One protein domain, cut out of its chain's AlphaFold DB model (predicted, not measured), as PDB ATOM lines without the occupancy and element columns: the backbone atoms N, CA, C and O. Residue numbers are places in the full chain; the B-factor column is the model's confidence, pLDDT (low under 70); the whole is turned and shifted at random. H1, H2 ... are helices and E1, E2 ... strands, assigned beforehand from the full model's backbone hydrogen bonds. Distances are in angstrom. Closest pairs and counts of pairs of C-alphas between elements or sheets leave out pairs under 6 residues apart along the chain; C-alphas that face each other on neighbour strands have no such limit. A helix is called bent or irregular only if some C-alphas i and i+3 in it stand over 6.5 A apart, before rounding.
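What this domain is: This is residues 16 to 189 and 238 to 245 of the 264 residues of the protein "Helicase ATP-binding domain-containing protein" of Laetiporus sulphureus 93-53 (UniProt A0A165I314). A twisted sheet of six strands forms the core, with helices H2 and H3 over one face and H5 and H8 over the opposite one. H4 packs on H5 near the edge strand E3, H7 also packs on H5, and H1 lies away from the sheet. The printed part has 182 residues with eight named helices and six named strands, in the order E1 H1 H2 E2 H3 E3 H4 E4 H5 E5 H6 H7 E6 H8. The sheet is mixed, in the order E1 E6 E5 E2 E4 E3, and the class is mixed, helices and strands. The whole is compact, with a radius of gyration of the C-alphas of 16.2 A and spans of 43 by 42 by 28 A.

Where its parts are: The strands are E1, residues 16 to 18, E6, 165 to 169, E5, 137 to 141, E2, 57 to 61, E4, 115 to 119, 13.4 A long, and E3, 84 to 87. The helices are H1, residues 24 to 28, H2, 33 to 41, H3, 66 to 77, 16.9 A, H4, 93 to 105, 18.3 A, H5, 120 to 130, H6, 145 to 148, H7, 151 to 159, and H8, 177 to 187, 15.2 A. C-alpha 16 is at (36.155, 30.796, 96.404) and C-alpha 187 at (28.526, 35.362, 100.948). H5 is irregular, with C-alphas 125 and 128 7.3 A apart, and H1 only just, with C-alphas 25 and 28 6.53 A apart.

How they stand to each other: E2 is parallel to E4, with N 59 and O 116 2.8 A apart, and to E5, with N 60 and O 139 2.8 A apart. E4 is parallel to E3 (N 85 and O 115, 2.7 A) and E5 to E6 (N 166 and O 138, 2.8 A), while E1 is antiparallel to E6 (N 17 and O 167, 3.1 A). E3, H4, E4 and E5, H6 H7, E6 are strand-helix-strand units, parallel neighbour strands with helices between, and E2, H3, E3 and E4, H5, E5 are split ones, with another strand between; these four crossovers are right-handed. H2 has a height over the sheet of 9.0 A, and H3, on the same face, 9.9 A. H3 touches H2 with residues 72 to 77 alone, the closest C-alphas being those of Arg 38 and Leu 77, 7.2 A. On the opposite face H5 lies over E4, and H8 over E1 and E6. H5 touches H7 (C-alphas of Arg 124 and Thr 156, 6.1 A) and H4 (Val 104 and Leu 130, 6.8 A), each at a steep tilt. H4, H6 and H7 only graze the sheet. In H3, H4, H7 and H8 every O i to N i+4 pair is within hydrogen-bond range; in H2 4 of 5 and in H5 5 of 7 are, in H1 0 of 1, with 1 of 2 O i to N i+3 pairs, and H6 is too short for such a pair.

The domain as a whole: The C-alphas farthest apart are those of Ala 94 and Asp 243, 48.0 A. Residues 190 to 237 are not printed, and C-alphas 189 and 238 are 18.4 A apart across this cut. The link from H2 to E2, residues 42 to 56, is long. The mean pLDDT of the printed part is 72.0, and 56 residues are under 70, among them residues 16 to 52.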
ATOM      1  N   CYS A  16      37.457  31.330  96.022       51.38
ATOM      2  CA  CYS A  16      36.155  30.796  96.404       51.38
ATOM      3  C   CYS A  16      35.769  31.312  97.793       51.38
ATOM      4  O   CYS A  16      36.400  30.936  98.783       51.38
ATOM      5  N   LEU A  17      34.717  32.129  97.864       52.81
ATOM      6  CA  LEU A  17      34.069  32.529  99.117       52.81
ATOM      7  C   LEU A  17      32.848  31.650  99.357       52.81
ATOM      8  O   LEU A  17      31.938  31.676  98.537       52.81
ATOM      9  N   CYS A  18      32.812  30.881 100.445       47.56
ATOM     10  CA  CYS A  18      31.694  29.982 100.759       47.56
ATOM     11  C   CYS A  18      30.980  30.400 102.051       47.56
ATOM     12  O   CYS A  18      31.625  30.525 103.085       47.56
ATOM     13  N   GLY A  19      29.653  30.561 102.010       37.00
ATOM     14  CA  GLY A  19      28.843  30.965 103.171       37.00
ATOM     15  C   GLY A  19      28.623  29.904 104.263       37.00
ATOM     16  O   GLY A  19      28.098  30.226 105.322       37.00
ATOM     17  N   THR A  20      29.002  28.636 104.060       39.94
ATOM     18  CA  THR A  20      28.831  27.575 105.078       39.94
ATOM     19  C   THR A  20      30.134  27.248 105.802       39.94
ATOM     20  O   THR A  20      31.164  27.040 105.156       39.94
ATOM     21  N   GLN A  21      30.086  27.128 107.137       33.12
ATOM     22  CA  GLN A  21      31.220  26.645 107.934       33.12
ATOM     23  C   GLN A  21      31.679  25.259 107.447       33.12
ATOM     24  O   GLN A  21      30.869  24.392 107.113       33.12
ATOM     25  N   ARG A  22      33.004  25.080 107.373       40.12
ATOM     26  CA  ARG A  22      33.682  23.908 106.798       40.12
ATOM     27  C   ARG A  22      33.120  22.592 107.357       40.12
ATOM     28  O   ARG A  22      33.291  22.316 108.539       40.12
ATOM     29  N   SER A  23      32.572  21.733 106.494       27.89
ATOM     30  CA  SER A  23      32.481  20.301 106.799       27.89
ATOM     31  C   SER A  23      33.807  19.613 106.420       27.89
ATOM     32  O   SER A  23      34.455  20.025 105.449       27.89
ATOM     33  N   PRO A  24      34.239  18.562 107.139       27.05
ATOM     34  CA  PRO A  24      35.479  17.836 106.840       27.05
ATOM     35  C   PRO A  24      35.547  17.277 105.409       27.05
ATOM     36  O   PRO A  24      36.636  17.170 104.846       27.05
ATOM     37  N   ALA A  25      34.397  16.991 104.787       27.69
ATOM     38  CA  ALA A  25      34.303  16.435 103.435       27.69
ATOM     39  C   ALA A  25      34.764  17.414 102.333       27.69
ATOM     40  O   ALA A  25      35.185  16.988 101.261       27.69
ATOM     41  N   ALA A  26      34.756  18.726 102.603       28.84
ATOM     42  CA  ALA A  26      35.230  19.745 101.665       28.84
ATOM     43  C   ALA A  26      36.768  19.800 101.542       28.84
ATOM     44  O   ALA A  26      37.284  20.455 100.640       28.84
ATOM     45  N   ARG A  27      37.529  19.113 102.413       30.11
ATOM     46  CA  ARG A  27      39.007  19.135 102.387       30.11
ATOM     47  C   ARG A  27      39.624  18.444 101.162       30.11
ATOM     48  O   ARG A  27      40.751  18.775 100.814       30.11
ATOM     49  N   ALA A  28      38.919  17.518 100.509       24.19
ATOM     50  CA  ALA A  28      39.503  16.641  99.487       24.19
ATOM     51  C   ALA A  28      39.255  17.078  98.028       24.19
ATOM     52  O   ALA A  28      39.805  16.479  97.102       24.19
ATOM     53  N   ALA A  29      38.442  18.106  97.777       28.14
ATOM     54  CA  ALA A  29      38.100  18.472  96.407       28.14
ATOM     55  C   ALA A  29      39.186  19.347  95.753       28.14
ATOM     56  O   ALA A  29      39.604  20.390  96.273       28.14
ATOM     57  N   ARG A  30      39.622  18.957  94.549       29.86
ATOM     58  CA  ARG A  30      40.257  19.883  93.604       29.86
ATOM     59  C   ARG A  30      39.196  20.901  93.196       29.86
ATOM     60  O   ARG A  30      38.372  20.562  92.373       29.86
ATOM     61  N   PHE A  31      39.153  22.086  93.796       41.81
ATOM     62  CA  PHE A  31      38.180  23.116  93.434       41.81
ATOM     63  C   PHE A  31      38.717  23.937  92.261       41.81
ATOM     64  O   PHE A  31      39.437  24.899  92.474       41.81
ATOM     65  N   SER A  32      38.408  23.512  91.037       36.88
ATOM     66  CA  SER A  32      38.201  24.465  89.943       36.88
ATOM     67  C   SER A  32      36.769  24.995  90.031       36.88
ATOM     68  O   SER A  32      35.908  24.328  90.620       36.88
ATOM     69  N   SER A  33      36.484  26.132  89.405       39.28
ATOM     70  CA  SER A  33      35.134  26.669  89.162       39.28
ATOM     71  C   SER A  33      34.073  25.598  88.791       39.28
ATOM     72  O   SER A  33      32.919  25.689  89.209       39.28
ATOM     73  N   PHE A  34      34.468  24.495  88.140       38.19
ATOM     74  CA  PHE A  34      33.610  23.339  87.818       38.19
ATOM     75  C   PHE A  34      33.463  22.269  88.905       38.19
ATOM     76  O   PHE A  34      32.465  21.546  88.960       38.19
ATOM     77  N   SER A  35      34.436  22.134  89.790       34.12
ATOM     78  CA  SER A  35      34.441  21.072  90.798       34.12
ATOM     79  C   SER A  35      33.534  21.374  91.989       34.12
ATOM     80  O   SER A  35      33.160  20.463  92.724       34.12
ATOM     81  N   LEU A  36      33.103  22.629  92.140       41.16
ATOM     82  CA  LEU A  36      32.107  23.041  93.128       41.16
ATOM     83  C   LEU A  36      30.674  22.712  92.677       41.16
ATOM     84  O   LEU A  36      29.860  22.267  93.491       41.16
ATOM     85  N   ALA A  37      30.406  22.803  91.366       35.00
ATOM     86  CA  ALA A  37      29.220  22.202  90.755       35.00
ATOM     87  C   ALA A  37      29.259  20.676  90.916       35.00
ATOM     88  O   ALA A  37      28.262  20.075  91.308       35.00
ATOM     89  N   ARG A  38      30.436  20.053  90.752       35.69
ATOM     90  CA  ARG A  38      30.618  18.623  91.028       35.69
ATOM     91  C   ARG A  38      30.344  18.283  92.501       35.69
ATOM     92  O   ARG A  38      29.592  17.362  92.746       35.69
ATOM     93  N   TYR A  39      30.826  19.020  93.497       35.34
ATOM     94  CA  TYR A  39      30.548  18.676  94.906       35.34
ATOM     95  C   TYR A  39      29.118  18.993  95.367       35.34
ATOM     96  O   TYR A  39      28.573  18.264  96.190       35.34
ATOM     97  N   SER A  40      28.492  20.040  94.822       37.72
ATOM     98  CA  SER A  40      27.119  20.412  95.199       37.72
ATOM     99  C   SER A  40      26.057  19.570  94.484       37.72
ATOM    100  O   SER A  40      24.967  19.398  95.023       37.72
ATOM    101  N   PHE A  41      26.375  19.024  93.302       36.78
ATOM    102  CA  PHE A  41      25.448  18.210  92.511       36.78
ATOM    103  C   PHE A  41      25.824  16.728  92.341       36.78
ATOM    104  O   PHE A  41      24.937  15.904  92.128       36.78
ATOM    105  N   THR A  42      27.090  16.326  92.492       34.50
ATOM    106  CA  THR A  42      27.532  14.907  92.403       34.50
ATOM    107  C   THR A  42      27.317  14.176  93.726       34.50
ATOM    108  O   THR A  42      28.117  13.347  94.145       34.50
ATOM    109  N   TYR A  43      26.188  14.464  94.364       36.88
ATOM    110  CA  TYR A  43      25.527  13.547  95.282       36.88
ATOM    111  C   TYR A  43      24.221  13.013  94.679       36.88
ATOM    112  O   TYR A  43      23.284  12.677  95.390       36.88
ATOM    113  N   CYS A  44      24.157  12.948  93.346       30.89
ATOM    114  CA  CYS A  44      23.000  12.455  92.605       30.89
ATOM    115  C   CYS A  44      23.383  11.447  91.502       30.89
ATOM    116  O   CYS A  44      22.672  11.310  90.513       30.89
ATOM    117  N   SER A  45      24.505  10.727  91.650       29.95
ATOM    118  CA  SER A  45      24.842   9.583  90.787       29.95
ATOM    119  C   SER A  45      24.680   8.272  91.563       29.95
ATOM    120  O   SER A  45      25.555   7.876  92.327       29.95
ATOM    121  N   ALA A  46      23.495   7.673  91.405       35.38
ATOM    122  CA  ALA A  46      23.101   6.253  91.408       35.38
ATOM    123  C   ALA A  46      23.727   5.184  92.349       35.38
ATOM    124  O   ALA A  46      23.267   4.047  92.298       35.38
ATOM    125  N   ARG A  47      24.712   5.457  93.216       31.94
ATOM    126  CA  ARG A  47      25.352   4.418  94.063       31.94
ATOM    127  C   ARG A  47      25.266   4.621  95.571       31.94
ATOM    128  O   ARG A  47      25.576   3.697  96.313       31.94
ATOM    129  N   LEU A  48      24.798   5.772  96.039       34.28
ATOM    130  CA  LEU A  48      24.569   6.028  97.461       34.28
ATOM    131  C   LEU A  48      23.188   6.667  97.607       34.28
ATOM    132  O   LEU A  48      22.927   7.712  97.015       34.28
ATOM    133  N   LYS A  49      22.286   6.024  98.362       33.31
ATOM    134  CA  LYS A  49      20.990   6.593  98.766       33.31
ATOM    135  C   LYS A  49      21.250   7.798  99.675       33.31
ATOM    136  O   LYS A  49      21.239   7.663 100.894       33.31
ATOM    137  N   MET A  50      21.529   8.961  99.100       42.12
ATOM    138  CA  MET A  50      21.661  10.207  99.849       42.12
ATOM    139  C   MET A  50      20.660  11.224  99.325       42.12
ATOM    140  O   MET A  50      20.411  11.336  98.126       42.12
ATOM    141  N   THR A  51      20.023  11.915 100.262       56.41
ATOM    142  CA  THR A  51      19.056  12.968  99.978       56.41
ATOM    143  C   THR A  51      19.769  14.145  99.309       56.41
ATOM    144  O   THR A  51      20.834  14.551  99.792       56.41
ATOM    145  N   PRO A  52      19.213  14.722  98.230       65.81
ATOM    146  CA  PRO A  52      19.827  15.865  97.568       65.81
ATOM    147  C   PRO A  52      19.966  17.033  98.554       65.81
ATOM    148  O   PRO A  52      19.016  17.416  99.231       65.81
ATOM    149  N   THR A  53      21.170  17.603  98.653       75.44
ATOM    150  CA  THR A  53      21.462  18.726  99.574       75.44
ATOM    151  C   THR A  53      20.868  20.055  99.084       75.44
ATOM    152  O   THR A  53      20.654  20.985  99.871       75.44
ATOM    153  N   ILE A  54      20.624  20.152  97.775       83.19
ATOM    154  CA  ILE A  54      19.999  21.284  97.095       83.19
ATOM    155  C   ILE A  54      19.055  20.766  96.009       83.19
ATOM    156  O   ILE A  54      19.371  19.798  95.324       83.19
ATOM    157  N   GLU A  55      17.916  21.433  95.836       84.44
ATOM    158  CA  GLU A  55      16.984  21.146  94.734       84.44
ATOM    159  C   GLU A  55      17.235  22.050  93.524       84.44
ATOM    160  O   GLU A  55      17.118  21.623  92.380       84.44
ATOM    161  N   LYS A  56      17.597  23.313  93.785       89.62
ATOM    162  CA  LYS A  56      17.763  24.357  92.773       89.62
ATOM    163  C   LYS A  56      19.064  25.120  92.972       89.62
ATOM    164  O   LYS A  56      19.378  25.530  94.094       89.62
ATOM    165  N   CYS A  57      19.779  25.350  91.877       90.94
ATOM    166  CA  CYS A  57      20.978  26.180  91.824       90.94
ATOM    167  C   CYS A  57      20.866  27.221  90.715       90.94
ATOM    168  O   CYS A  57      20.378  26.916  89.625       90.94
ATOM    169  N   ILE A  58      21.379  28.418  90.983       92.25
ATOM    170  CA  ILE A  58      21.565  29.465  89.983       92.25
ATOM    171  C   ILE A  58      23.061  29.725  89.819       92.25
ATOM    172  O   ILE A  58      23.764  29.967  90.797       92.25
ATOM    173  N   ILE A  59      23.533  29.701  88.577       91.12
ATOM    174  CA  ILE A  59      24.868  30.130  88.174       91.12
ATOM    175  C   ILE A  59      24.718  31.481  87.474       91.12
ATOM    176  O   ILE A  59      24.232  31.555  86.345       91.12
ATOM    177  N   ALA A  60      25.123  32.542  88.165       89.88
ATOM    178  CA  ALA A  60      25.211  33.890  87.631       89.88
ATOM    179  C   ALA A  60      26.607  34.107  87.037       89.88
ATOM    180  O   ALA A  60      27.618  33.921  87.714       89.88
ATOM    181  N   CYS A  61      26.675  34.483  85.765       87.69
ATOM    182  CA  CYS A  61      27.936  34.720  85.063       87.69
ATOM    183  C   CYS A  61      27.814  35.913  84.097       87.69
ATOM    184  O   CYS A  61      26.723  36.459  83.921       87.69
ATOM    185  N   PRO A  62      28.909  36.388  83.481       83.06
ATOM    186  CA  PRO A  62      28.804  37.309  82.349       83.06
ATOM    187  C   PRO A  62      28.000  36.692  81.189       83.06
ATOM    188  O   PRO A  62      27.815  35.478  81.121       83.06
ATOM    189  N   SER A  63      27.531  37.515  80.248       76.69
ATOM    190  CA  SER A  63      26.730  37.049  79.102       76.69
ATOM    191  C   SER A  63      27.495  36.112  78.155       76.69
ATOM    192  O   SER A  63      26.897  35.208  77.572       76.69
ATOM    193  N   SER A  64      28.817  36.266  78.034       74.88
ATOM    194  CA  SER A  64      29.662  35.459  77.146       74.88
ATOM    195  C   SER A  64      29.796  33.975  77.550       74.88
ATOM    196  O   SER A  64      29.576  33.119  76.689       74.88
ATOM    197  N   PRO A  65      30.099  33.596  78.812       77.19
ATOM    198  CA  PRO A  65      30.331  32.199  79.185       77.19
ATOM    199  C   PRO A  65      29.071  31.367  79.472       77.19
ATOM    200  O   PRO A  65      29.221  30.212  79.857       77.19
ATOM    201  N   VAL A  66      27.842  31.869  79.287       80.38
ATOM    202  CA  VAL A  66      26.610  31.112  79.623       80.38
ATOM    203  C   VAL A  66      26.574  29.738  78.937       80.38
ATOM    204  O   VAL A  66      26.334  28.712  79.577       80.38
ATOM    205  N   LYS A  67      26.868  29.693  77.631       82.81
ATOM    206  CA  LYS A  67      26.919  28.434  76.866       82.81
ATOM    207  C   LYS A  67      28.115  27.572  77.250       82.81
ATOM    208  O   LYS A  67      27.995  26.351  77.301       82.81
ATOM    209  N   ASN A  68      29.246  28.206  77.547       85.12
ATOM    210  CA  ASN A  68      30.451  27.504  77.969       85.12
ATOM    211  C   ASN A  68      30.219  26.750  79.286       85.12
ATOM    212  O   ASN A  68      30.548  25.572  79.388       85.12
ATOM    213  N   TRP A  69      29.553  27.387  80.254       83.81
ATOM    214  CA  TRP A  69      29.136  26.747  81.501       83.81
ATOM    215  C   TRP A  69      28.233  25.535  81.261       83.81
ATOM    216  O   TRP A  69      28.455  24.486  81.864       83.81
ATOM    217  N   ALA A  70      27.251  25.642  80.362       83.56
ATOM    218  CA  ALA A  70      26.376  24.520  80.022       83.56
ATOM    219  C   ALA A  70      27.156  23.346  79.401       83.56
ATOM    220  O   ALA A  70      26.961  22.196  79.798       83.56
ATOM    221  N   ASN A  71      28.075  23.635  78.475       84.44
ATOM    222  CA  ASN A  71      28.909  22.625  77.821       84.44
ATOM    223  C   ASN A  71      29.853  21.930  78.806       84.44
ATOM    224  O   ASN A  71      29.995  20.707  78.784       84.44
ATOM    225  N   GLU A  72      30.489  22.687  79.694       82.12
ATOM    226  CA  GLU A  72      31.394  22.115  80.684       82.12
ATOM    227  C   GLU A  72      30.645  21.302  81.752       82.12
ATOM    228  O   GLU A  72      31.164  20.276  82.184       82.12
ATOM    229  N   LEU A  73      29.406  21.655  82.130       82.38
ATOM    230  CA  LEU A  73      28.588  20.779  82.986       82.38
ATOM    231  C   LEU A  73      28.392  19.400  82.345       82.38
ATOM    232  O   LEU A  73      28.627  18.384  82.999       82.38
ATOM    233  N   VAL A  74      28.044  19.360  81.055       83.75
ATOM    234  CA  VAL A  74      27.883  18.107  80.299       83.75
ATOM    235  C   VAL A  74      29.206  17.347  80.203       83.75
ATOM    236  O   VAL A  74      29.249  16.147  80.465       83.75
ATOM    237  N   LYS A  75      30.305  18.034  79.882       80.19
ATOM    238  CA  LYS A  75      31.641  17.430  79.758       80.19
ATOM    239  C   LYS A  75      32.147  16.834  81.074       80.19
ATOM    240  O   LYS A  75      32.816  15.806  81.064       80.19
ATOM    241  N   ARG A  76      31.876  17.489  82.206       75.62
ATOM    242  CA  ARG A  76      32.412  17.102  83.524       75.62
ATOM    243  C   ARG A  76      31.548  16.071  84.244       75.62
ATOM    244  O   ARG A  76      32.096  15.277  85.008       75.62
ATOM    245  N   LEU A  77      30.230  16.117  84.052       77.25
ATOM    246  CA  LEU A  77      29.267  15.283  84.779       77.25
ATOM    247  C   LEU A  77      28.650  14.181  83.910       77.25
ATOM    248  O   LEU A  77      28.149  13.204  84.456       77.25
ATOM    249  N   GLY A  78      28.728  14.305  82.586       75.50
ATOM    250  CA  GLY A  78      28.051  13.431  81.633       75.50
ATOM    251  C   GLY A  78      26.692  13.989  81.203       75.50
ATOM    252  O   GLY A  78      26.055  14.758  81.925       75.50
ATOM    253  N   LYS A  79      26.243  13.594  80.005       73.94
ATOM    254  CA  LYS A  79      25.021  14.101  79.354       73.94
ATOM    255  C   LYS A  79      23.737  13.813  80.142       73.94
ATOM    256  O   LYS A  79      22.825  14.634  80.118       73.94
ATOM    257  N   ASP A  80      23.710  12.708  80.883       74.62
ATOM    258  CA  ASP A  80      22.514  12.228  81.586       74.62
ATOM    259  C   ASP A  80      22.511  12.566  83.084       74.62
ATOM    260  O   ASP A  80      21.571  12.228  83.799       74.62
ATOM    261  N   ALA A  81      23.557  13.232  83.581       75.38
ATOM    262  CA  ALA A  81      23.660  13.539  85.002       75.38
ATOM    263  C   ALA A  81      22.763  14.716  85.402       75.38
ATOM    264  O   ALA A  81      22.049  14.634  86.400       75.38
ATOM    265  N   ILE A  82      22.833  15.835  84.668       77.69
ATOM    266  CA  ILE A  82      22.134  17.075  85.026       77.69
ATOM    267  C   ILE A  82      21.751  17.865  83.781       77.69
ATOM    268  O   ILE A  82      22.611  18.272  83.001       77.69
ATOM    269  N   ALA A  83      20.466  18.193  83.662       83.56
ATOM    270  CA  ALA A  83      19.995  19.151  82.674       83.56
ATOM    271  C   ALA A  83      20.073  20.587  83.225       83.56
ATOM    272  O   ALA A  83      19.472  20.914  84.250       83.56
ATOM    273  N   ALA A  84      20.786  21.469  82.522       86.75
ATOM    274  CA  ALA A  84      20.858  22.890  82.855       86.75
ATOM    275  C   ALA A  84      19.876  23.714  82.008       86.75
ATOM    276  O   ALA A  84      19.695  23.455  80.818       86.75
ATOM    277  N   LEU A  85      19.231  24.713  82.604       89.25
ATOM    278  CA  LEU A  85      18.458  25.760  81.941       89.25
ATOM    279  C   LEU A  85      19.369  26.961  81.669       89.25
ATOM    280  O   LEU A  85      19.592  27.776  82.556       89.25
ATOM    281  N   ALA A  86      19.902  27.056  80.453       88.31
ATOM    282  CA  ALA A  86      20.701  28.201  80.026       88.31
ATOM    283  C   ALA A  86      19.796  29.316  79.477       88.31
ATOM    284  O   ALA A  86      18.994  29.075  78.573       88.31
ATOM    285  N   ILE A  87      19.941  30.522  80.023       86.00
ATOM    286  CA  ILE A  87      19.244  31.736  79.599       86.00
ATOM    287  C   ILE A  87      20.288  32.673  78.987       86.00
ATOM    288  O   ILE A  87      21.010  33.365  79.701       86.00
ATOM    289  N   ASP A  88      20.393  32.661  77.658       77.12
ATOM    290  CA  ASP A  88      21.392  33.420  76.891       77.12
ATOM    291  C   ASP A  88      20.827  34.693  76.233       77.12
ATOM    292  O   ASP A  88      21.514  35.340  75.448       77.12
ATOM    293  N   GLY A  89      19.573  35.053  76.537       70.44
ATOM    294  CA  GLY A  89      18.920  36.263  76.027       70.44
ATOM    295  C   GLY A  89      18.583  36.243  74.531       70.44
ATOM    296  O   GLY A  89      18.066  37.236  74.032       70.44
ATOM    297  N   LYS A  90      18.834  35.136  73.813       68.56
ATOM    298  CA  LYS A  90      18.580  35.028  72.362       68.56
ATOM    299  C   LYS A  90      17.123  34.718  71.991       68.56
ATOM    300  O   LYS A  90      16.791  34.732  70.811       68.56
ATOM    301  N   GLY A  91      16.268  34.428  72.973       67.44
ATOM    302  CA  GLY A  91      14.826  34.219  72.790       67.44
ATOM    303  C   GLY A  91      14.003  35.459  73.145       67.44
ATOM    304  O   GLY A  91      14.485  36.372  73.819       67.44
ATOM    305  N   GLY A  92      12.736  35.483  72.728       79.88
ATOM    306  CA  GLY A  92      11.808  36.544  73.121       79.88
ATOM    307  C   GLY A  92      11.648  36.617  74.644       79.88
ATOM    308  O   GLY A  92      11.634  35.589  75.326       79.88
ATOM    309  N   LYS A  93      11.491  37.830  75.197       81.06
ATOM    310  CA  LYS A  93      11.325  38.034  76.652       81.06
ATOM    311  C   LYS A  93      10.202  37.161  77.230       81.06
ATOM    312  O   LYS A  93      10.400  36.541  78.267       81.06
ATOM    313  N   ALA A  94       9.066  37.058  76.538       84.00
ATOM    314  CA  ALA A  94       7.926  36.246  76.970       84.00
ATOM    315  C   ALA A  94       8.275  34.753  77.138       84.00
ATOM    316  O   ALA A  94       7.952  34.155  78.160       84.00
ATOM    317  N   GLU A  95       9.006  34.173  76.184       86.06
ATOM    318  CA  GLU A  95       9.427  32.767  76.235       86.06
ATOM    319  C   GLU A  95      10.418  32.515  77.384       86.06
ATOM    320  O   GLU A  95      10.357  31.497  78.079       86.06
ATOM    321  N   MET A  96      11.334  33.463  77.616       87.12
ATOM    322  CA  MET A  96      12.242  33.418  78.762       87.12
ATOM    323  C   MET A  96      11.460  33.408  80.080       87.12
ATOM    324  O   MET A  96      11.734  32.569  80.940       87.12
ATOM    325  N   PHE A  97      10.489  34.313  80.232       86.88
ATOM    326  CA  PHE A  97       9.670  34.394  81.439       86.88
ATOM    327  C   PHE A  97       8.894  33.102  81.681       86.88
ATOM    328  O   PHE A  97       8.920  32.592  82.798       86.88
ATOM    329  N   GLU A  98       8.284  32.514  80.651       88.56
ATOM    330  CA  GLU A  98       7.545  31.256  80.792       88.56
ATOM    331  C   GLU A  98       8.444  30.117  81.305       88.56
ATOM    332  O   GLU A  98       8.085  29.394  82.240       88.56
ATOM    333  N   LYS A  99       9.664  29.995  80.759       89.44
ATOM    334  CA  LYS A  99      10.653  29.004  81.215       89.44
ATOM    335  C   LYS A  99      11.036  29.211  82.679       89.44
ATOM    336  O   LYS A  99      11.159  28.233  83.419       89.44
ATOM    337  N   VAL A 100      11.222  30.462  83.100       89.88
ATOM    338  CA  VAL A 100      11.603  30.807  84.477       89.88
ATOM    339  C   VAL A 100      10.451  30.552  85.442       89.88
ATOM    340  O   VAL A 100      10.669  29.921  86.470       89.88
ATOM    341  N   VAL A 101       9.225  30.952  85.104       89.44
ATOM    342  CA  VAL A 101       8.032  30.692  85.925       89.44
ATOM    343  C   VAL A 101       7.825  29.190  86.106       89.44
ATOM    344  O   VAL A 101       7.637  28.726  87.230       89.44
ATOM    345  N   ARG A 102       7.959  28.402  85.030       90.00
ATOM    346  CA  ARG A 102       7.890  26.935  85.099       90.00
ATOM    347  C   ARG A 102       8.978  26.356  86.007       90.00
ATOM    348  O   ARG A 102       8.713  25.446  86.789       90.00
ATOM    349  N   TRP A 103      10.193  26.895  85.933       91.31
ATOM    350  CA  TRP A 103      11.308  26.480  86.785       91.31
ATOM    351  C   TRP A 103      11.100  26.849  88.261       91.31
ATOM    352  O   TRP A 103      11.427  26.064  89.152       91.31
ATOM    353  N   VAL A 104      10.521  28.018  88.542       89.69
ATOM    354  CA  VAL A 104      10.162  28.457  89.898       89.69
ATOM    355  C   VAL A 104       9.060  27.574  90.482       89.69
ATOM    356  O   VAL A 104       9.201  27.122  91.616       89.69
ATOM    357  N   ALA A 105       8.027  27.258  89.699       88.56
ATOM    358  CA  ALA A 105       6.910  26.414  90.123       88.56
ATOM    359  C   ALA A 105       7.291  24.934  90.313       88.56
ATOM    360  O   ALA A 105       6.661  24.226  91.095       88.56
ATOM    361  N   ALA A 106       8.323  24.444  89.619       86.88
ATOM    362  CA  ALA A 106       8.800  23.074  89.786       86.88
ATOM    363  C   ALA A 106       9.370  22.847  91.199       86.88
ATOM    364  O   ALA A 106      10.185  23.635  91.673       86.88
ATOM    365  N   GLY A 107       8.994  21.753  91.861       83.31
ATOM    366  CA  GLY A 107       9.496  21.381  93.189       83.31
ATOM    367  C   GLY A 107       9.707  19.873  93.320       83.31
ATOM    368  O   GLY A 107       9.085  19.087  92.596       83.31
ATOM    369  N   GLY A 108      10.610  19.459  94.214       79.56
ATOM    370  CA  GLY A 108      10.918  18.050  94.464       79.56
ATOM    371  C   GLY A 108      11.290  17.277  93.191       79.56
ATOM    372  O   GLY A 108      12.140  17.698  92.409       79.56
ATOM    373  N   ARG A 109      10.620  16.143  92.949       76.62
ATOM    374  CA  ARG A 109      10.871  15.283  91.773       76.62
ATOM    375  C   ARG A 109      10.489  15.924  90.434       76.62
ATOM    376  O   ARG A 109      10.904  15.422  89.398       76.62
ATOM    377  N   ASN A 110       9.722  17.017  90.445       81.38
ATOM    378  CA  ASN A 110       9.301  17.702  89.222       81.38
ATOM    379  C   ASN A 110      10.373  18.670  88.680       81.38
ATOM    380  O   ASN A 110      10.204  19.273  87.621       81.38
ATOM    381  N   VAL A 111      11.487  18.842  89.401       83.00
ATOM    382  CA  VAL A 111      12.613  19.672  88.963       83.00
ATOM    383  C   VAL A 111      13.434  18.910  87.923       83.00
ATOM    384  O   VAL A 111      14.410  18.236  88.233       83.00
ATOM    385  N   THR A 112      13.046  19.035  86.656       83.00
ATOM    386  CA  THR A 112      13.749  18.393  85.530       83.00
ATOM    387  C   THR A 112      15.071  19.072  85.179       83.00
ATOM    388  O   THR A 112      15.969  18.433  84.639       83.00
ATOM    389  N   ARG A 113      15.207  20.371  85.477       87.31
ATOM    390  CA  ARG A 113      16.399  21.181  85.175       87.31
ATOM    391  C   ARG A 113      16.886  21.901  86.432       87.31
ATOM    392  O   ARG A 113      16.576  23.076  86.601       87.31
ATOM    393  N   PRO A 114      17.608  21.241  87.347       87.12
ATOM    394  CA  PRO A 114      17.889  21.807  88.669       87.12
ATOM    395  C   PRO A 114      18.930  22.939  88.662       87.12
ATOM    396  O   PRO A 114      19.036  23.681  89.638       87.12
ATOM    397  N   VAL A 115      19.679  23.113  87.567       89.88
ATOM    398  CA  VAL A 115      20.655  24.203  87.398       89.88
ATOM    399  C   VAL A 115      20.113  25.232  86.416       89.88
ATOM    400  O   VAL A 115      19.848  24.888  85.269       89.88
ATOM    401  N   MET A 116      20.011  26.495  86.820       91.75
ATOM    402  CA  MET A 116      19.785  27.625  85.918       91.75
ATOM    403  C   MET A 116      21.100  28.378  85.709       91.75
ATOM    404  O   MET A 116      21.767  28.719  86.678       91.75
ATOM    405  N   ILE A 117      21.473  28.648  84.459       91.00
ATOM    406  CA  ILE A 117      22.641  29.460  84.102       91.00
ATOM    407  C   ILE A 117      22.123  30.728  83.443       91.00
ATOM    408  O   ILE A 117      21.406  30.658  82.445       91.00
ATOM    409  N   VAL A 118      22.468  31.879  84.001       91.19
ATOM    410  CA  VAL A 118      21.901  33.165  83.596       91.19
ATOM    411  C   VAL A 118      22.947  34.268  83.714       91.19
ATOM    412  O   VAL A 118      23.872  34.189  84.527       91.19
ATOM    413  N   SER A 119      22.818  35.299  82.882       89.69
ATOM    414  CA  SER A 119      23.665  36.482  82.990       89.69
ATOM    415  C   SER A 119      23.254  37.355  84.184       89.69
ATOM    416  O   SER A 119      22.089  37.352  84.583       89.69
ATOM    417  N   TYR A 120      24.174  38.149  84.739       87.44
ATOM    418  CA  TYR A 120      23.834  39.115  85.798       87.44
ATOM    419  C   TYR A 120      22.714  40.088  85.389       87.44
ATOM    420  O   TYR A 120      21.795  40.346  86.163       87.44
ATOM    421  N   GLU A 121      22.759  40.584  84.153       85.88
ATOM    422  CA  GLU A 121      21.771  41.524  83.614       85.88
ATOM    423  C   GLU A 121      20.382  40.894  83.501       85.88
ATOM    424  O   GLU A 121      19.387  41.487  83.915       85.88
ATOM    425  N   THR A 122      20.302  39.669  82.978       88.38
ATOM    426  CA  THR A 122      19.026  38.964  82.841       88.38
ATOM    427  C   THR A 122      18.481  38.536  84.201       88.38
ATOM    428  O   THR A 122      17.280  38.643  84.443       88.38
ATOM    429  N   LEU A 123      19.352  38.124  85.125       88.75
ATOM    430  CA  LEU A 123      18.961  37.784  86.490       88.75
ATOM    431  C   LEU A 123      18.317  38.976  87.210       88.75
ATOM    432  O   LEU A 123      17.344  38.791  87.938       88.75
ATOM    433  N   ARG A 124      18.789  40.200  86.943       87.06
ATOM    434  CA  ARG A 124      18.167  41.430  87.449       87.06
ATOM    435  C   ARG A 124      16.714  41.561  86.998       87.06
ATOM    436  O   ARG A 124      15.841  41.787  87.830       87.06
ATOM    437  N   THR A 125      16.442  41.356  85.711       87.25
ATOM    438  CA  THR A 125      15.076  41.403  85.160       87.25
ATOM    439  C   THR A 125      14.178  40.289  85.709       87.25
ATOM    440  O   THR A 125      12.976  40.484  85.854       87.25
ATOM    441  N   LEU A 126      14.747  39.128  86.040       87.62
ATOM    442  CA  LEU A 126      14.004  37.964  86.539       87.62
ATOM    443  C   LEU A 126      13.805  37.954  88.061       87.62
ATOM    444  O   LEU A 126      13.032  37.144  88.571       87.62
ATOM    445  N   SER A 127      14.491  38.831  88.790       87.06
ATOM    446  CA  SER A 127      14.536  38.835  90.255       87.06
ATOM    447  C   SER A 127      13.164  38.876  90.925       87.06
ATOM    448  O   SER A 127      12.926  38.110  91.855       87.06
ATOM    449  N   ALA A 128      12.235  39.677  90.399       86.19
ATOM    450  CA  ALA A 128      10.865  39.767  90.901       86.19
ATOM    451  C   ALA A 128      10.127  38.416  90.853       86.19
ATOM    452  O   ALA A 128       9.370  38.085  91.762       86.19
ATOM    453  N   HIS A 129      10.388  37.596  89.832       86.38
ATOM    454  CA  HIS A 129       9.794  36.262  89.699       86.38
ATOM    455  C   HIS A 129      10.509  35.206  90.548       86.38
ATOM    456  O   HIS A 129       9.920  34.188  90.905       86.38
ATOM    457  N   LEU A 130      11.783  35.439  90.870       87.31
ATOM    458  CA  LEU A 130      12.606  34.539  91.673       87.31
ATOM    459  C   LEU A 130      12.483  34.801  93.181       87.31
ATOM    460  O   LEU A 130      12.865  33.931  93.959       87.31
ATOM    461  N   ALA A 131      11.928  35.944  93.599       82.00
ATOM    462  CA  ALA A 131      11.822  36.348  95.005       82.00
ATOM    463  C   ALA A 131      11.096  35.314  95.888       82.00
ATOM    464  O   ALA A 131      11.541  35.021  96.997       82.00
ATOM    465  N   ASN A 132      10.032  34.692  95.369       81.62
ATOM    466  CA  ASN A 132       9.246  33.688  96.098       81.62
ATOM    467  C   ASN A 132       9.826  32.264  95.999       81.62
ATOM    468  O   ASN A 132       9.274  31.323  96.567       81.62
ATOM    469  N   CYS A 133      10.931  32.073  95.274       87.12
ATOM    470  CA  CYS A 133      11.567  30.773  95.110       87.12
ATOM    471  C   CYS A 133      12.678  30.586  96.144       87.12
ATOM    472  O   CYS A 133      13.605  31.385  96.224       87.12
ATOM    473  N   THR A 134      12.658  29.469  96.874       89.25
ATOM    474  CA  THR A 134      13.810  29.090  97.704       89.25
ATOM    475  C   THR A 134      14.903  28.491  96.820       89.25
ATOM    476  O   THR A 134      14.696  27.465  96.169       89.25
ATOM    477  N   ILE A 135      16.077  29.116  96.801       90.56
ATOM    478  CA  ILE A 135      17.240  28.679  96.024       90.56
ATOM    479  C   ILE A 135      18.250  28.020  96.972       90.56
ATOM    480  O   ILE A 135      18.626  28.569  98.008       90.56
ATOM    481  N   GLY A 136      18.706  26.815  96.630       87.31
ATOM    482  CA  GLY A 136      19.633  26.055  97.471       87.31
ATOM    483  C   GLY A 136      21.077  26.552  97.391       87.31
ATOM    484  O   GLY A 136      21.796  26.490  98.392       87.31
ATOM    485  N   LEU A 137      21.491  27.031  96.216       89.25
ATOM    486  CA  LEU A 137      22.840  27.519  95.934       89.25
ATOM    487  C   LEU A 137      22.812  28.633  94.876       89.25
ATOM    488  O   LEU A 137      22.185  28.479  93.831       89.25
ATOM    489  N   LEU A 138      23.530  29.723  95.133       90.31
ATOM    490  CA  LEU A 138      23.858  30.756  94.151       90.31
ATOM    491  C   LEU A 138      25.369  30.759  93.926       90.31
ATOM    492  O   LEU A 138      26.132  30.977  94.867       90.31
ATOM    493  N   LEU A 139      25.783  30.528  92.685       90.31
ATOM    494  CA  LEU A 139      27.169  30.597  92.245       90.31
ATOM    495  C   LEU A 139      27.367  31.863  91.409       90.31
ATOM    496  O   LEU A 139      26.776  31.993  90.342       90.31
ATOM    497  N   CYS A 140      28.200  32.782  91.878       88.56
ATOM    498  CA  CYS A 140      28.541  34.018  91.183       88.56
ATOM    499  C   CYS A 140      29.929  33.881  90.554       88.56
ATOM    500  O   CYS A 140      30.928  33.901  91.268       88.56
ATOM    501  N   ALA A 141      29.997  33.734  89.232       85.50
ATOM    502  CA  ALA A 141      31.249  33.728  88.481       85.50
ATOM    503  C   ALA A 141      31.717  35.157  88.178       85.50
ATOM    504  O   ALA A 141      30.892  36.052  87.984       85.50
ATOM    505  N   GLU A 142      33.031  35.365  88.099       78.69
ATOM    506  CA  GLU A 142      33.646  36.688  87.946       78.69
ATOM    507  C   GLU A 142      33.203  37.668  89.035       78.69
ATOM    508  O   GLU A 142      32.784  38.790  88.765       78.69
ATOM    509  N   GLY A 143      33.287  37.234  90.293       73.00
ATOM    510  CA  GLY A 143      32.886  38.004  91.468       73.00
ATOM    511  C   GLY A 143      33.545  39.375  91.585       73.00
ATOM    512  O   GLY A 143      32.986  40.260  92.225       73.00
ATOM    513  N   HIS A 144      34.680  39.603  90.919       74.25
ATOM    514  CA  HIS A 144      35.248  40.940  90.796       74.25
ATOM    515  C   HIS A 144      34.284  41.935  90.129       74.25
ATOM    516  O   HIS A 144      34.323  43.117  90.447       74.25
ATOM    517  N   ARG A 145      33.372  41.478  89.265       71.88
ATOM    518  CA  ARG A 145      32.320  42.324  88.698       71.88
ATOM    519  C   ARG A 145      31.330  42.791  89.749       71.88
ATOM    520  O   ARG A 145      30.853  43.903  89.616       71.88
ATOM    521  N   LEU A 146      31.076  42.017  90.805       71.19
ATOM    522  CA  LEU A 146      30.207  42.442  91.910       71.19
ATOM    523  C   LEU A 146      30.790  43.614  92.713       71.19
ATOM    524  O   LEU A 146      30.046  44.251  93.450       71.19
ATOM    525  N   LYS A 147      32.093  43.902  92.561       66.25
ATOM    526  CA  LYS A 147      32.760  45.068  93.160       66.25
ATOM    527  C   LYS A 147      32.327  46.373  92.483       66.25
ATOM    528  O   LYS A 147      31.972  47.325  93.162       66.25
ATOM    529  N   ASN A 148      32.309  46.372  91.143       55.19
ATOM    530  CA  ASN A 148      32.069  47.558  90.306       55.19
ATOM    531  C   ASN A 148      30.683  47.584  89.645       55.19
ATOM    532  O   ASN A 148      30.304  48.580  89.033       55.19
ATOM    533  N   SER A 149      29.937  46.479  89.690       50.38
ATOM    534  CA  SER A 149      28.609  46.403  89.093       50.38
ATOM    535  C   SER A 149      27.647  47.245  89.901       50.38
ATOM    536  O   SER A 149      27.673  47.182  91.130       50.38
ATOM    537  N   GLU A 150      26.778  47.960  89.195       59.00
ATOM    538  CA  GLU A 150      25.755  48.830  89.758       59.00
ATOM    539  C   GLU A 150      25.193  48.315  91.092       59.00
ATOM    540  O   GLU A 150      24.847  47.127  91.184       59.00
ATOM    541  N   PRO A 151      25.016  49.192  92.098       68.19
ATOM    542  CA  PRO A 151      24.455  48.819  93.399       68.19
ATOM    543  C   PRO A 151      23.145  48.030  93.264       68.19
ATOM    544  O   PRO A 151      22.841  47.178  94.098       68.19
ATOM    545  N   LEU A 152      22.420  48.233  92.163       77.38
ATOM    546  CA  LEU A 152      21.215  47.499  91.816       77.38
ATOM    547  C   LEU A 152      21.433  45.986  91.630       77.38
ATOM    548  O   LEU A 152      20.614  45.207  92.109       77.38
ATOM    549  N   THR A 153      22.514  45.532  90.987       82.31
ATOM    550  CA  THR A 153      22.793  44.089  90.817       82.31
ATOM    551  C   THR A 153      23.077  43.440  92.165       82.31
ATOM    552  O   THR A 153      22.523  42.387  92.479       82.31
ATOM    553  N   PHE A 154      23.882  44.096  92.998       82.31
ATOM    554  CA  PHE A 154      24.195  43.621  94.342       82.31
ATOM    555  C   PHE A 154      22.944  43.554  95.234       82.31
ATOM    556  O   PHE A 154      22.711  42.544  95.897       82.31
ATOM    557  N   GLN A 155      22.098  44.588  95.205       83.94
ATOM    558  CA  GLN A 155      20.811  44.605  95.911       83.94
ATOM    559  C   GLN A 155      19.875  43.498  95.419       83.94
ATOM    560  O   GLN A 155      19.296  42.775  96.226       83.94
ATOM    561  N   THR A 156      19.788  43.316  94.102       87.12
ATOM    562  CA  THR A 156      18.966  42.276  93.476       87.12
ATOM    563  C   THR A 156      19.392  40.885  93.941       87.12
ATOM    564  O   THR A 156      18.560  40.101  94.388       87.12
ATOM    565  N   LEU A 157      20.691  40.579  93.882       87.62
ATOM    566  CA  LEU A 157      21.218  39.287  94.321       87.62
ATOM    567  C   LEU A 157      21.036  39.073  95.829       87.62
ATOM    568  O   LEU A 157      20.767  37.950  96.253       87.62
ATOM    569  N   ASN A 158      21.154  40.133  96.634       86.38
ATOM    570  CA  ASN A 158      20.902  40.061  98.070       86.38
ATOM    571  C   ASN A 158      19.438  39.786  98.412       86.38
ATOM    572  O   ASN A 158      19.196  39.070  99.379       86.38
ATOM    573  N   GLY A 159      18.499  40.305  97.618       86.94
ATOM    574  CA  GLY A 159      17.062  40.079  97.787       86.94
ATOM    575  C   GLY A 159      16.589  38.673  97.405       86.94
ATOM    576  O   GLY A 159      15.460  38.305  97.719       86.94
ATOM    577  N   LEU A 160      17.429  37.863  96.750       89.38
ATOM    578  CA  LEU A 160      17.090  36.476  96.439       89.38
ATOM    579  C   LEU A 160      17.145  35.602  97.700       89.38
ATOM    580  O   LEU A 160      18.143  35.593  98.430       89.38
ATOM    581  N   ASN A 161      16.106  34.786  97.897       90.25
ATOM    582  CA  ASN A 161      16.032  33.812  98.983       90.25
ATOM    583  C   ASN A 161      16.953  32.608  98.709       90.25
ATOM    584  O   ASN A 161      16.546  31.585  98.151       90.25
ATOM    585  N   VAL A 162      18.226  32.754  99.077       90.88
ATOM    586  CA  VAL A 162      19.294  31.789  98.801       90.88
ATOM    587  C   VAL A 162      19.873  31.240 100.104       90.88
ATOM    588  O   VAL A 162      20.348  32.002 100.938       90.88
ATOM    589  N   LYS A 163      19.942  29.909 100.234       87.94
ATOM    590  CA  LYS A 163      20.524  29.242 101.416       87.94
ATOM    591  C   LYS A 163      22.053  29.265 101.458       87.94
ATOM    592  O   LYS A 163      22.634  29.270 102.537       87.94
ATOM    593  N   ARG A 164      22.716  29.183 100.301       87.69
ATOM    594  CA  ARG A 164      24.183  29.122 100.195       87.69
ATOM    595  C   ARG A 164      24.660  29.975  99.037       87.69
ATOM    596  O   ARG A 164      24.141  29.850  97.931       87.69
ATOM    597  N   ARG A 165      25.668  30.805  99.276       88.38
ATOM    598  CA  ARG A 165      26.256  31.682  98.264       88.38
ATOM    599  C   ARG A 165      27.725  31.341  98.101       88.38
ATOM    600  O   ARG A 165      28.432  31.132  99.090       88.38
ATOM    601  N   VAL A 166      28.146  31.248  96.845       87.56
ATOM    602  CA  VAL A 166      29.533  31.012  96.472       87.56
ATOM    603  C   VAL A 166      29.948  32.022  95.422       87.56
ATOM    604  O   VAL A 166      29.316  32.122  94.375       87.56
ATOM    605  N   ILE A 167      31.018  32.757  95.699       86.38
ATOM    606  CA  ILE A 167      31.617  33.682  94.736       86.38
ATOM    607  C   ILE A 167      32.893  33.044  94.203       86.38
ATOM    608  O   ILE A 167      33.712  32.582  94.992       86.38
ATOM    609  N   LEU A 168      33.039  33.041  92.880       84.06
ATOM    610  CA  LEU A 168      34.238  32.665  92.147       84.06
ATOM    611  C   LEU A 168      34.790  33.923  91.480       84.06
ATOM    612  O   LEU A 168      34.092  34.569  90.700       84.06
ATOM    613  N   SER A 169      36.030  34.281  91.765       76.38
ATOM    614  CA  SER A 169      36.746  35.363  91.082       76.38
ATOM    615  C   SER A 169      38.093  34.819  90.665       76.38
ATOM    616  O   SER A 169      38.676  34.156  91.505       76.38
ATOM    617  N   GLY A 170      38.545  35.092  89.436       64.88
ATOM    618  CA  GLY A 170      39.890  34.751  88.949       64.88
ATOM    619  C   GLY A 170      40.929  35.847  89.210       64.88
ATOM    620  O   GLY A 170      42.123  35.601  89.146       64.88
ATOM    621  N   THR A 171      40.500  37.072  89.522       60.19
ATOM    622  CA  THR A 171      41.406  38.157  89.915       60.19
ATOM    623  C   THR A 171      41.434  38.296  91.432       60.19
ATOM    624  O   THR A 171      40.380  38.152  92.079       60.19
ATOM    625  N   PRO A 172      42.601  38.611  92.027       55.25
ATOM    626  CA  PRO A 172      42.670  38.913  93.445       55.25
ATOM    627  C   PRO A 172      41.682  40.043  93.773       55.25
ATOM    628  O   PRO A 172      41.517  41.008  93.019       55.25
ATOM    629  N   ILE A 173      40.960  39.913  94.889       59.62
ATOM    630  CA  ILE A 173      40.208  41.050  95.425       59.62
ATOM    631  C   ILE A 173      41.230  42.140  95.728       59.62
ATOM    632  O   ILE A 173      42.143  41.918  96.520       59.62
ATOM    633  N   GLN A 174      41.131  43.259  95.008       53.72
ATOM    634  CA  GLN A 174      42.052  44.377  95.150       53.72
ATOM    635  C   GLN A 174      41.935  44.929  96.577       53.72
ATOM    636  O   GLN A 174      40.920  44.739  97.239       53.72
ATOM    637  N   ASN A 175      43.015  45.547  97.056       61.38
ATOM    638  CA  ASN A 175      43.333  45.856  98.458       61.38
ATOM    639  C   ASN A 175      42.364  46.794  99.225       61.38
ATOM    640  O   ASN A 175      42.769  47.362 100.247       61.38
ATOM    641  N   ASP A 176      41.119  46.962  98.772       74.19
ATOM    642  CA  ASP A 176      40.071  47.697  99.471       74.19
ATOM    643  C   ASP A 176      39.311  46.790 100.457       74.19
ATOM    644  O   ASP A 176      38.613  45.834 100.104       74.19
ATOM    645  N   LEU A 177      39.443  47.120 101.741       79.50
ATOM    646  CA  LEU A 177      38.776  46.427 102.839       79.50
ATOM    647  C   LEU A 177      37.251  46.607 102.799       79.50
ATOM    648  O   LEU A 177      36.529  45.709 103.236       79.50
ATOM    649  N   SER A 178      36.753  47.718 102.251       79.69
ATOM    650  CA  SER A 178      35.320  47.990 102.119       79.69
ATOM    651  C   SER A 178      34.662  47.084 101.069       79.69
ATOM    652  O   SER A 178      33.551  46.579 101.277       79.69
ATOM    653  N   GLU A 179      35.350  46.817  99.957       78.19
ATOM    654  CA  GLU A 179      34.902  45.848  98.947       78.19
ATOM    655  C   GLU A 179      34.937  44.424  99.494       78.19
ATOM    656  O   GLU A 179      33.985  43.654  99.341       78.19
ATOM    657  N   TYR A 180      36.027  44.089 100.181       79.44
ATOM    658  CA  TYR A 180      36.207  42.790 100.804       79.44
ATOM    659  C   TYR A 180      35.100  42.488 101.820       79.44
ATOM    660  O   TYR A 180      34.507  41.408 101.785       79.44
ATOM    661  N   PHE A 181      34.749  43.467 102.661       83.50
ATOM    662  CA  PHE A 181      33.603  43.375 103.562       83.50
ATOM    663  C   PHE A 181      32.300  43.130 102.799       83.50
ATOM    664  O   PHE A 181      31.529  42.250 103.169       83.50
ATOM    665  N   SER A 182      32.061  43.868 101.714       81.69
ATOM    666  CA  SER A 182      30.825  43.748 100.932       81.69
ATOM    667  C   SER A 182      30.670  42.352 100.316       81.69
ATOM    668  O   SER A 182      29.586  41.772 100.375       81.69
ATOM    669  N   LEU A 183      31.753  41.770  99.791       82.38
ATOM    670  CA  LEU A 183      31.762  40.407  99.244       82.38
ATOM    671  C   LEU A 183      31.598  39.333 100.327       82.38
ATOM    672  O   LEU A 183      30.890  38.347 100.117       82.38
ATOM    673  N   LEU A 184      32.212  39.525 101.496       82.69
ATOM    674  CA  LEU A 184      32.050  38.614 102.629       82.69
ATOM    675  C   LEU A 184      30.639  38.649 103.192       82.69
ATOM    676  O   LEU A 184      30.051  37.592 103.394       82.69
ATOM    677  N   ASN A 185      30.084  39.843 103.380       84.69
ATOM    678  CA  ASN A 185      28.716  40.028 103.840       84.69
ATOM    679  C   ASN A 185      27.706  39.486 102.820       84.69
ATOM    680  O   ASN A 185      26.681  38.924 103.186       84.69
ATOM    681  N   PHE A 186      28.010  39.591 101.524       84.50
ATOM    682  CA  PHE A 186      27.208  38.948 100.488       84.50
ATOM    683  C   PHE A 186      27.220  37.423 100.605       84.50
ATOM    684  O   PHE A 186      26.169  36.801 100.464       84.50
ATOM    685  N   ALA A 187      28.389  36.813 100.832       84.50
ATOM    686  CA  ALA A 187      28.526  35.362 100.948       84.50
ATOM    687  C   ALA A 187      27.958  34.813 102.267       84.50
ATOM    688  O   ALA A 187      27.352  33.741 102.270       84.50
ATOM    689  N   ASN A 188      28.161  35.540 103.365       83.88
ATOM    690  CA  ASN A 188      27.720  35.202 104.711       83.88
ATOM    691  C   ASN A 188      27.171  36.462 105.411       83.88
ATOM    692  O   ASN A 188      27.951  37.214 106.010       83.88
ATOM    693  N   PRO A 189      25.853  36.709 105.307       81.25
ATOM    694  CA  PRO A 189      25.207  37.847 105.955       81.25
ATOM    695  C   PRO A 189      25.472  37.862 107.465       81.25
ATOM    696  O   PRO A 189      25.516  36.809 108.099       81.25
ATOM    697  N   ILE A 238      39.085  30.191  99.945       77.44
ATOM    698  CA  ILE A 238      40.052  29.272  99.356       77.44
ATOM    699  C   ILE A 238      40.775  30.044  98.258       77.44
ATOM    700  O   ILE A 238      40.130  30.525  97.332       77.44
ATOM    701  N   ARG A 239      42.099  30.152  98.385       73.75
ATOM    702  CA  ARG A 239      43.007  30.654  97.351       73.75
ATOM    703  C   ARG A 239      44.050  29.574  97.097       73.75
ATOM    704  O   ARG A 239      44.630  29.048  98.046       73.75
ATOM    705  N   ARG A 240      44.266  29.225  95.833       68.12
ATOM    706  CA  ARG A 240      45.352  28.337  95.408       68.12
ATOM    707  C   ARG A 240      46.165  29.082  94.366       68.12
ATOM    708  O   ARG A 240      45.582  29.617  93.433       68.12
ATOM    709  N   THR A 241      47.476  29.147  94.555       63.25
ATOM    710  CA  THR A 241      48.382  29.682  93.540       63.25
ATOM    711  C   THR A 241      48.708  28.595  92.522       63.25
ATOM    712  O   THR A 241      48.619  27.391  92.805       63.25
ATOM    713  N   ASN A 242      49.069  29.030  91.317       57.25
ATOM    714  CA  ASN A 242      49.398  28.152  90.195       57.25
ATOM    715  C   ASN A 242      50.669  27.311  90.452       57.25
ATOM    716  O   ASN A 242      50.923  26.337  89.747       57.25
ATOM    717  N   ASP A 243      51.417  27.596  91.524       57.66
ATOM    718  CA  ASP A 243      52.583  26.817  91.970       57.66
ATOM    719  C   ASP A 243      52.258  25.340  92.235       57.66
ATOM    720  O   ASP A 243      53.123  24.473  92.138       57.66
ATOM    721  N   LEU A 244      50.998  25.020  92.549       56.94
ATOM    722  CA  LEU A 244      50.549  23.632  92.704       56.94
ATOM    723  C   LEU A 244      50.391  22.900  91.361       56.94
ATOM    724  O   LEU A 244      50.399  21.667  91.330       56.94
ATOM    725  N   LEU A 245      50.208  23.643  90.269       52.22
ATOM    726  CA  LEU A 245      49.980  23.128  88.922       52.22
ATOM    727  C   LEU A 245      51.243  23.152  88.066       52.22
ATOM    728  O   LEU A 245      51.313  22.327  87.165       52.22
TER     729      LEU A 245